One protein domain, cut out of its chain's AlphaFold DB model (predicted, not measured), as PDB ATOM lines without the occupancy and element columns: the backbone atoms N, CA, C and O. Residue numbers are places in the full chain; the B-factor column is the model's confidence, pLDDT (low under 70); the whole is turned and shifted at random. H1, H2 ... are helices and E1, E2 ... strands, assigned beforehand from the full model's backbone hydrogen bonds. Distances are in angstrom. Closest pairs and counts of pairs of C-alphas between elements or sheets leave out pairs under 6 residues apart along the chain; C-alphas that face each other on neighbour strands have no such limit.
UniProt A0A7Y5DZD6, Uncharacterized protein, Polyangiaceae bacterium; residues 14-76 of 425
ATOM      1  N   GLY A  14     -44.294  20.598   7.448       63.62
ATOM      2  CA  GLY A  14     -45.189  20.946   6.346       63.62
ATOM      3  C   GLY A  14     -44.511  21.591   5.134       63.62
ATOM      4  O   GLY A  14     -43.288  21.719   5.042       63.62
ATOM      5  N   VAL A  15     -45.342  21.982   4.166       62.28
ATOM      6  CA  VAL A  15     -44.904  22.707   2.968       62.28
ATOM      7  C   VAL A  15     -44.491  24.116   3.378       62.28
ATOM      8  O   VAL A  15     -45.233  24.808   4.075       62.28
ATOM      9  N   ARG A  16     -43.317  24.557   2.924       75.00
ATOM     10  CA  ARG A  16     -42.893  25.954   3.020       75.00
ATOM     11  C   ARG A  16     -42.863  26.559   1.629       75.00
ATOM     12  O   ARG A  16     -42.352  25.945   0.698       75.00
ATOM     13  N   THR A  17     -43.408  27.759   1.496       83.44
ATOM     14  CA  THR A  17     -43.345  28.542   0.256       83.44
ATOM     15  C   THR A  17     -42.857  29.949   0.561       83.44
ATOM     16  O   THR A  17     -42.947  30.402   1.700       83.44
ATOM     17  N   PHE A  18     -42.350  30.647  -0.450       86.06
ATOM     18  CA  PHE A  18     -42.050  32.068  -0.355       86.06
ATOM     19  C   PHE A  18     -43.121  32.851  -1.117       86.06
ATOM     20  O   PHE A  18     -43.181  32.794  -2.341       86.06
ATOM     21  N   LEU A  19     -43.957  33.595  -0.392       83.19
ATOM     22  CA  LEU A  19     -44.946  34.516  -0.964       83.19
ATOM     23  C   LEU A  19     -44.549  35.943  -0.592       83.19
ATOM     24  O   LEU A  19     -44.292  36.229   0.576       83.19
ATOM     25  N   GLY A  20     -44.438  36.829  -1.585       84.62
ATOM     26  CA  GLY A  20     -43.991  38.210  -1.358       84.62
ATOM     27  C   GLY A  20     -42.587  38.311  -0.742       84.62
ATOM     28  O   GLY A  20     -42.327  39.209   0.050       84.62
ATOM     29  N   GLY A  21     -41.698  37.355  -1.043       87.56
ATOM     30  CA  GLY A  21     -40.347  37.288  -0.467       87.56
ATOM     31  C   GLY A  21     -40.289  36.795   0.984       87.56
ATOM     32  O   GLY A  21     -39.210  36.790   1.574       87.56
ATOM     33  N   LYS A  22     -41.418  36.361   1.557       88.38
ATOM     34  CA  LYS A  22     -41.524  35.879   2.938       88.38
ATOM     35  C   LYS A  22     -41.850  34.395   2.984       88.38
ATOM     36  O   LYS A  22     -42.745  33.933   2.278       88.38
ATOM     37  N   ALA A  23     -41.138  33.670   3.833       87.31
ATOM     38  CA  ALA A  23     -41.388  32.284   4.159       87.31
ATOM     39  C   ALA A  23     -42.766  32.147   4.810       87.31
ATOM     40  O   ALA A  23     -43.103  32.862   5.754       87.31
ATOM     41  N   GLN A  24     -43.547  31.208   4.298       84.75
ATOM     42  CA  GLN A  24     -44.866  30.848   4.791       84.75
ATOM     43  C   GLN A  24     -44.830  29.390   5.241       84.75
ATOM     44  O   GLN A  24     -44.289  28.537   4.533       84.75
ATOM     45  N   ARG A  25     -45.437  29.104   6.389       82.62
ATOM     46  CA  ARG A  25     -45.837  27.761   6.817       82.62
ATOM     47  C   ARG A  25     -47.328  27.586   6.548       82.62
ATOM     48  O   ARG A  25     -48.086  28.541   6.674       82.62
ATOM     49  N   PHE A  26     -47.760  26.383   6.195       79.94
ATOM     50  CA  PHE A  26     -49.186  26.092   6.060       79.94
ATOM     51  C   PHE A  26     -49.723  25.499   7.357       79.94
ATOM     52  O   PHE A  26     -49.250  24.461   7.815       79.94
ATOM     53  N   VAL A  27     -50.709  26.167   7.946       75.94
ATOM     54  CA  VAL A  27     -51.321  25.790   9.226       75.94
ATOM     55  C   VAL A  27     -52.819  25.591   9.050       75.94
ATOM     56  O   VAL A  27     -53.462  26.249   8.231       75.94
ATOM     57  N   GLN A  28     -53.366  24.654   9.816       74.81
ATOM     58  CA  GLN A  28     -54.793  24.383   9.882       74.81
ATOM     59  C   GLN A  28     -55.294  24.867  11.245       74.81
ATOM     60  O   GLN A  28     -54.924  24.311  12.275       74.81
ATOM     61  N   TRP A  29     -56.117  25.916  11.251       67.81
ATOM     62  CA  TRP A  29     -56.655  26.517  12.481       67.81
ATOM     63  C   TRP A  29     -58.005  25.929  12.914       67.81
ATOM     64  O   TRP A  29     -58.476  26.198  14.013       67.81
ATOM     65  N   SER A  30     -58.640  25.126  12.057       63.81
ATOM     66  CA  SER A  30     -59.912  24.450  12.332       63.81
ATOM     67  C   SER A  30     -59.859  23.005  11.844       63.81
ATOM     68  O   SER A  30     -59.346  22.735  10.761       63.81
ATOM     69  N   ASN A  31     -60.375  22.070  12.643       61.41
ATOM     70  CA  ASN A  31     -60.463  20.658  12.278       61.41
ATOM     71  C   ASN A  31     -61.934  20.186  12.353       61.41
ATOM     72  O   ASN A  31     -62.472  20.145  13.462       61.41
ATOM     73  N   PRO A  32     -62.586  19.833  11.223       69.56
ATOM     74  CA  PRO A  32     -62.050  19.845   9.857       69.56
ATOM     75  C   PRO A  32     -61.961  21.266   9.273       69.56
ATOM     76  O   PRO A  32     -62.821  22.106   9.526       69.56
ATOM     77  N   GLY A  33     -60.943  21.529   8.451       73.88
ATOM     78  CA  GLY A  33     -60.721  22.832   7.814       73.88
ATOM     79  C   GLY A  33     -59.590  22.804   6.784       73.88
ATOM     80  O   GLY A  33     -58.836  21.837   6.709       73.88
ATOM     81  N   GLY A  34     -59.476  23.843   5.955       77.25
ATOM     82  CA  GLY A  34     -58.380  23.970   4.988       77.25
ATOM     83  C   GLY A  34     -57.064  24.414   5.636       77.25
ATOM     84  O   GLY A  34     -57.059  25.003   6.717       77.25
ATOM     85  N   TYR A  35     -55.946  24.169   4.951       81.31
ATOM     86  CA  TYR A  35     -54.656  24.764   5.305       81.31
ATOM     87  C   TYR A  35     -54.540  26.163   4.696       81.31
ATOM     88  O   TYR A  35     -54.796  26.344   3.506       81.31
ATOM     89  N   GLY A  36     -54.123  27.139   5.500       80.75
ATOM     90  CA  GLY A  36     -53.843  28.504   5.055       80.75
ATOM     91  C   GLY A  36     -52.355  28.844   5.175       80.75
ATOM     92  O   GLY A  36     -51.689  28.308   6.068       80.75
ATOM     93  N   PRO A  37     -51.811  29.713   4.303       82.25
ATOM     94  CA  PRO A  37     -50.461  30.229   4.471       82.25
ATOM     95  C   PRO A  37     -50.405  31.147   5.698       82.25
ATOM     96  O   PRO A  37     -51.289  31.977   5.907       82.25
ATOM     97  N   HIS A  38     -49.353  31.007   6.489       78.31
ATOM     98  CA  HIS A  38     -49.069  31.835   7.648       78.31
ATOM     99  C   HIS A  38     -47.591  32.216   7.639       78.31
ATOM    100  O   HIS A  38     -46.758  31.326   7.427       78.31
ATOM    101  N   PRO A  39     -47.227  33.484   7.897       79.94
ATOM    102  CA  PRO A  39     -45.829  33.884   7.955       79.94
ATOM    103  C   PRO A  39     -45.042  32.980   8.907       79.94
ATOM    104  O   PRO A  39     -45.506  32.651  10.000       79.94
ATOM    105  N   GLN A  40     -43.870  32.524   8.468       81.81
ATOM    106  CA  GLN A  40     -42.932  31.844   9.350       81.81
ATOM    107  C   GLN A  40     -42.254  32.893  10.223       81.81
ATOM    108  O   GLN A  40     -41.725  33.887   9.727       81.81
ATOM    109  N   GLU A  41     -42.250  32.629  11.517       76.94
ATOM    110  CA  GLU A  41     -41.766  33.528  12.557       76.94
ATOM    111  C   GLU A  41     -40.421  33.005  13.077       76.94
ATOM    112  O   GLU A  41     -40.128  31.805  12.962       76.94
ATOM    113  N   ALA A  42     -39.579  33.896  13.606       69.62
ATOM    114  CA  ALA A  42     -38.434  33.467  14.408       69.62
ATOM    115  C   ALA A  42     -38.920  33.065  15.805       69.62
ATOM    116  O   ALA A  42     -39.877  33.651  16.295       69.62
ATOM    117  N   GLU A  43     -38.232  32.115  16.445       63.47
ATOM    118  CA  GLU A  43     -38.577  31.636  17.795       63.47
ATOM    119  C   GLU A  43     -38.667  32.780  18.829       63.47
ATOM    120  O   GLU A  43     -39.541  32.752  19.685       63.47
ATOM    121  N   ASP A  44     -37.846  33.826  18.678       59.72
ATOM    122  CA  ASP A  44     -37.795  34.990  19.580       59.72
ATOM    123  C   ASP A  44     -38.161  36.316  18.876       59.72
ATOM    124  O   ASP A  44     -37.765  37.393  19.316       59.72
ATOM    125  N   GLY A  45     -38.803  36.254  17.704       51.88
ATOM    126  CA  GLY A  45     -39.027  37.431  16.858       51.88
ATOM    127  C   GLY A  45     -40.451  37.967  16.907       51.88
ATOM    128  O   GLY A  45     -41.382  37.231  17.223       51.88
ATOM    129  N   ASP A  46     -40.623  39.229  16.485       50.00
ATOM    130  CA  ASP A  46     -41.948  39.777  16.181       50.00
ATOM    131  C   ASP A  46     -42.650  38.824  15.203       50.00
ATOM    132  O   ASP A  46     -42.202  38.678  14.051       50.00
ATOM    133  N   PRO A  47     -43.750  38.182  15.621       53.47
ATOM    134  CA  PRO A  47     -44.348  37.145  14.810       53.47
ATOM    135  C   PRO A  47     -45.061  37.737  13.560       53.47
ATOM    136  O   PRO A  47     -45.490  37.041  12.648       53.47
ATOM    137  N   ARG A  48     -45.095  39.068  13.419       56.59
ATOM    138  CA  ARG A  48     -45.657  39.774  12.254       56.59
ATOM    139  C   ARG A  48     -44.683  39.945  11.100       56.59
ATOM    140  O   ARG A  48     -45.111  40.158   9.967       56.59
ATOM    141  N   ALA A  49     -43.377  39.901  11.360       63.34
ATOM    142  CA  ALA A  49     -42.395  40.361  10.382       63.34
ATOM    143  C   ALA A  49     -42.255  39.417   9.177       63.34
ATOM    144  O   ALA A  49     -41.864  39.869   8.093       63.34
ATOM    145  N   GLY A  50     -42.572  38.128   9.361       75.12
ATOM    146  CA  GLY A  50     -42.304  37.061   8.401       75.12
ATOM    147  C   GLY A  50     -40.810  36.958   8.062       75.12
ATOM    148  O   GLY A  50     -40.139  37.939   7.726       75.12
ATOM    149  N   LEU A  51     -40.243  35.763   8.103       85.25
ATOM    150  CA  LEU A  51     -38.843  35.596   7.719       85.25
ATOM    151  C   LEU A  51     -38.697  35.682   6.198       85.25
ATOM    152  O   LEU A  51     -39.426  35.023   5.468       85.25
ATOM    153  N   ASP A  52     -37.767  36.495   5.697       88.94
ATOM    154  CA  ASP A  52     -37.281  36.334   4.322       88.94
ATOM    155  C   ASP A  52     -36.356  35.106   4.237       88.94
ATOM    156  O   ASP A  52     -36.125  34.428   5.239       88.94
ATOM    157  N   LEU A  53     -35.821  34.786   3.053       87.38
ATOM    158  CA  LEU A  53     -34.958  33.606   2.893       87.38
ATOM    159  C   LEU A  53     -33.751  33.646   3.841       87.38
ATOM    160  O   LEU A  53     -33.526  32.698   4.587       87.38
ATOM    161  N   ARG A  54     -33.029  34.770   3.883       89.50
ATOM    162  CA  ARG A  54     -31.849  34.920   4.750       89.50
ATOM    163  C   ARG A  54     -32.213  34.889   6.235       89.50
ATOM    164  O   ARG A  54     -31.447  34.400   7.060       89.50
ATOM    165  N   GLY A  55     -33.356  35.459   6.602       88.06
ATOM    166  CA  GLY A  55     -33.899  35.415   7.953       88.06
ATOM    167  C   GLY A  55     -34.270  33.997   8.366       88.06
ATOM    168  O   GLY A  55     -33.990  33.615   9.501       88.06
ATOM    169  N   LEU A  56     -34.832  33.213   7.441       86.31
ATOM    170  CA  LEU A  56     -35.152  31.807   7.651       86.31
ATOM    171  C   LEU A  56     -33.883  30.969   7.822       86.31
ATOM    172  O   LEU A  56     -33.815  30.203   8.775       86.31
ATOM    173  N   GLU A  57     -32.878  31.147   6.965       87.38
ATOM    174  CA  GLU A  57     -31.574  30.475   7.084       87.38
ATOM    175  C   GLU A  57     -30.944  30.744   8.456       87.38
ATOM    176  O   GLU A  57     -30.667  29.809   9.202       87.38
ATOM    177  N   ARG A  58     -30.862  32.016   8.874       88.69
ATOM    178  CA  ARG A  58     -30.353  32.369  10.211       88.69
ATOM    179  C   ARG A  58     -31.188  31.773  11.348       88.69
ATOM    180  O   ARG A  58     -30.639  31.447  12.395       88.69
ATOM    181  N   ALA A  59     -32.510  31.691  11.192       84.19
ATOM    182  CA  ALA A  59     -33.375  31.083  12.202       84.19
ATOM    183  C   ALA A  59     -33.151  29.567  12.302       84.19
ATOM    184  O   ALA A  59     -33.121  29.040  13.411       84.19
ATOM    185  N   ILE A  60     -32.937  28.888  11.171       84.06
ATOM    186  CA  ILE A  60     -32.579  27.466  11.129       84.06
ATOM    187  C   ILE A  60     -31.218  27.244  11.796       84.06
ATOM    188  O   ILE A  60     -31.115  26.375  12.656       84.06
ATOM    189  N   ASP A  61     -30.207  28.057  11.482       86.19
ATOM    190  CA  ASP A  61     -28.874  27.941  12.089       86.19
ATOM    191  C   ASP A  61     -28.913  28.147  13.609       86.19
ATOM    192  O   ASP A  61     -28.285  27.400  14.363       86.19
ATOM    193  N   ARG A  62     -29.699  29.122  14.089       85.31
ATOM    194  CA  ARG A  62     -29.917  29.324  15.530       85.31
ATOM    195  C   ARG A  62     -30.608  28.126  16.173       85.31
ATOM    196  O   ARG A  62     -30.167  27.681  17.231       85.31
ATOM    197  N   ALA A  63     -31.645  27.585  15.535       83.38
ATOM    198  CA  ALA A  63     -32.336  26.397  16.026       83.38
ATOM    199  C   ALA A  63     -31.397  25.177  16.086       83.38
ATOM    200  O   ALA A  63     -31.399  24.464  17.087       83.38
ATOM    201  N   MET A  64     -30.544  24.980  15.072       85.56
ATOM    202  CA  MET A  64     -29.520  23.924  15.043       85.56
ATOM    203  C   MET A  64     -28.496  24.097  16.167       85.56
ATOM    204  O   MET A  64     -28.229  23.158  16.910       85.56
ATOM    205  N   SER A  65     -27.947  25.306  16.325       88.62
ATOM    206  CA  SER A  65     -26.976  25.622  17.381       88.62
ATOM    207  C   SER A  65     -27.561  25.377  18.772       88.62
ATOM    208  O   SER A  65     -26.930  24.766  19.636       88.62
ATOM    209  N   ARG A  66     -28.817  25.781  18.974       86.88
ATOM    210  CA  ARG A  66     -29.536  25.544  20.222       86.88
ATOM    211  C   ARG A  66     -29.790  24.060  20.472       86.88
ATOM    212  O   ARG A  66     -29.572  23.612  21.593       86.88
ATOM    213  N   ALA A  67     -30.207  23.302  19.458       87.00
ATOM    214  CA  ALA A  67     -30.374  21.855  19.570       87.00
ATOM    215  C   ALA A  67     -29.056  21.175  19.979       87.00
ATOM    216  O   ALA A  67     -29.044  20.439  20.962       87.00
ATOM    217  N   GLY A  68     -27.939  21.519  19.329       90.50
ATOM    218  CA  GLY A  68     -26.614  21.004  19.695       90.50
ATOM    219  C   GLY A  68     -26.173  21.406  21.109       90.50
ATOM    220  O   GLY A  68     -25.593  20.601  21.833       90.50
ATOM    221  N   ALA A  69     -26.498  22.622  21.560       92.19
ATOM    222  CA  ALA A  69     -26.228  23.047  22.936       92.19
ATOM    223  C   ALA A  69     -27.051  22.260  23.971       92.19
ATOM    224  O   ALA A  69     -26.560  21.999  25.072       92.19
ATOM    225  N   ILE A  70     -28.289  21.891  23.631       91.88
ATOM    226  CA  ILE A  70     -29.149  21.048  24.467       91.88
ATOM    227  C   ILE A  70     -28.603  19.623  24.511       91.88
ATOM    228  O   ILE A  70     -28.440  19.098  25.606       91.88
ATOM    229  N   GLU A  71     -28.264  19.026  23.367       91.81
ATOM    230  CA  GLU A  71     -27.621  17.705  23.292       91.81
ATOM    231  C   GLU A  71     -26.364  17.649  24.160       91.81
ATOM    232  O   GLU A  71     -26.285  16.833  25.076       91.81
ATOM    233  N   ALA A  72     -25.439  18.592  23.969       93.75
ATOM    234  CA  ALA A  72     -24.205  18.654  24.744       93.75
ATOM    235  C   ALA A  72     -24.461  18.803  26.256       93.75
ATOM    236  O   ALA A  72     -23.782  18.180  27.071       93.75
ATOM    237  N   ALA A  73     -25.454  19.607  26.656       95.19
ATOM    238  CA  ALA A  73     -25.825  19.748  28.064       95.19
ATOM    239  C   ALA A  73     -26.479  18.473  28.628       95.19
ATOM    240  O   ALA A  73     -26.260  18.132  29.791       95.19
ATOM    241  N   LEU A  74     -27.272  17.760  27.826       92.62
ATOM    242  CA  LEU A  74     -27.896  16.500  28.220       92.62
ATOM    243  C   LEU A  74     -26.860  15.376  28.371       92.62
ATOM    244  O   LEU A  74     -26.960  14.620  29.334       92.62
ATOM    245  N   GLU A  75     -25.852  15.316  27.501       92.88
ATOM    246  CA  GLU A  75     -24.780  14.306  27.519       92.88
ATOM    247  C   GLU A  75     -23.671  14.588  28.544       92.88
ATOM    248  O   GLU A  75     -22.948  13.675  28.949       92.88
ATOM    249  N   ALA A  76     -23.524  15.839  28.991       95.25
ATOM    250  CA  ALA A  76     -22.512  16.204  29.974       95.25
ATOM    251  C   ALA A  76     -22.675  15.419  31.301       95.25
ATOM    252  O   ALA A  76     -23.802  15.140  31.727       95.25
TER     253      ALA A  76
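AT A GLANCE: This is residues 14 to 76 of the 425 residues of an uncharacterized protein of Polyangiaceae bacterium (UniProt A0A7Y5DZD6). A small twisted sheet of three strands has one long helix, H1, as an arm that meets it only with residues 53 to 56 and sticks out with residues 64 to 75. The 63 printed residues run E1, E2, E3, H1; the sheet, order E1, E2, E3, is antiparallel and the class mixed, helices and strands. The whole is loose, radius of gyration of the C-alphas 14.5 A, spanning 44 by 29 by 19 A.

HOW THE PARTS SIT: Start at inner strand E2, residues 22 to 27. It forms hairpins with E1, residues 16 to 19, where N 24 and O 17 are 2.8 A apart, and E3, residues 36 to 39, where N 25 and O 38 are 2.8 A apart. This is a meander, each strand the antiparallel neighbour of the one before. H1, residues 53 to 75, only grazes the sheet; the closest C-alphas of E2 and H1, Ala 23 and Leu 53, are 6.7 A apart. In H1 every O i to N i+4 pair is within hydrogen-bond range.

IN THESE COORDINATES: Find C-alpha 16, beginning E1, at (-42.893, 25.954, 3.020). E2 measures 15.4 A; H1 runs 32.9 A to C-alpha 75 at (-24.780, 14.306, 27.519).

THE WHOLE: The printed part has no cut. The link from E3 to H1 is long; pLDDT is under 70 at residues 14 to 15, 29 to 32 and 42 to 49.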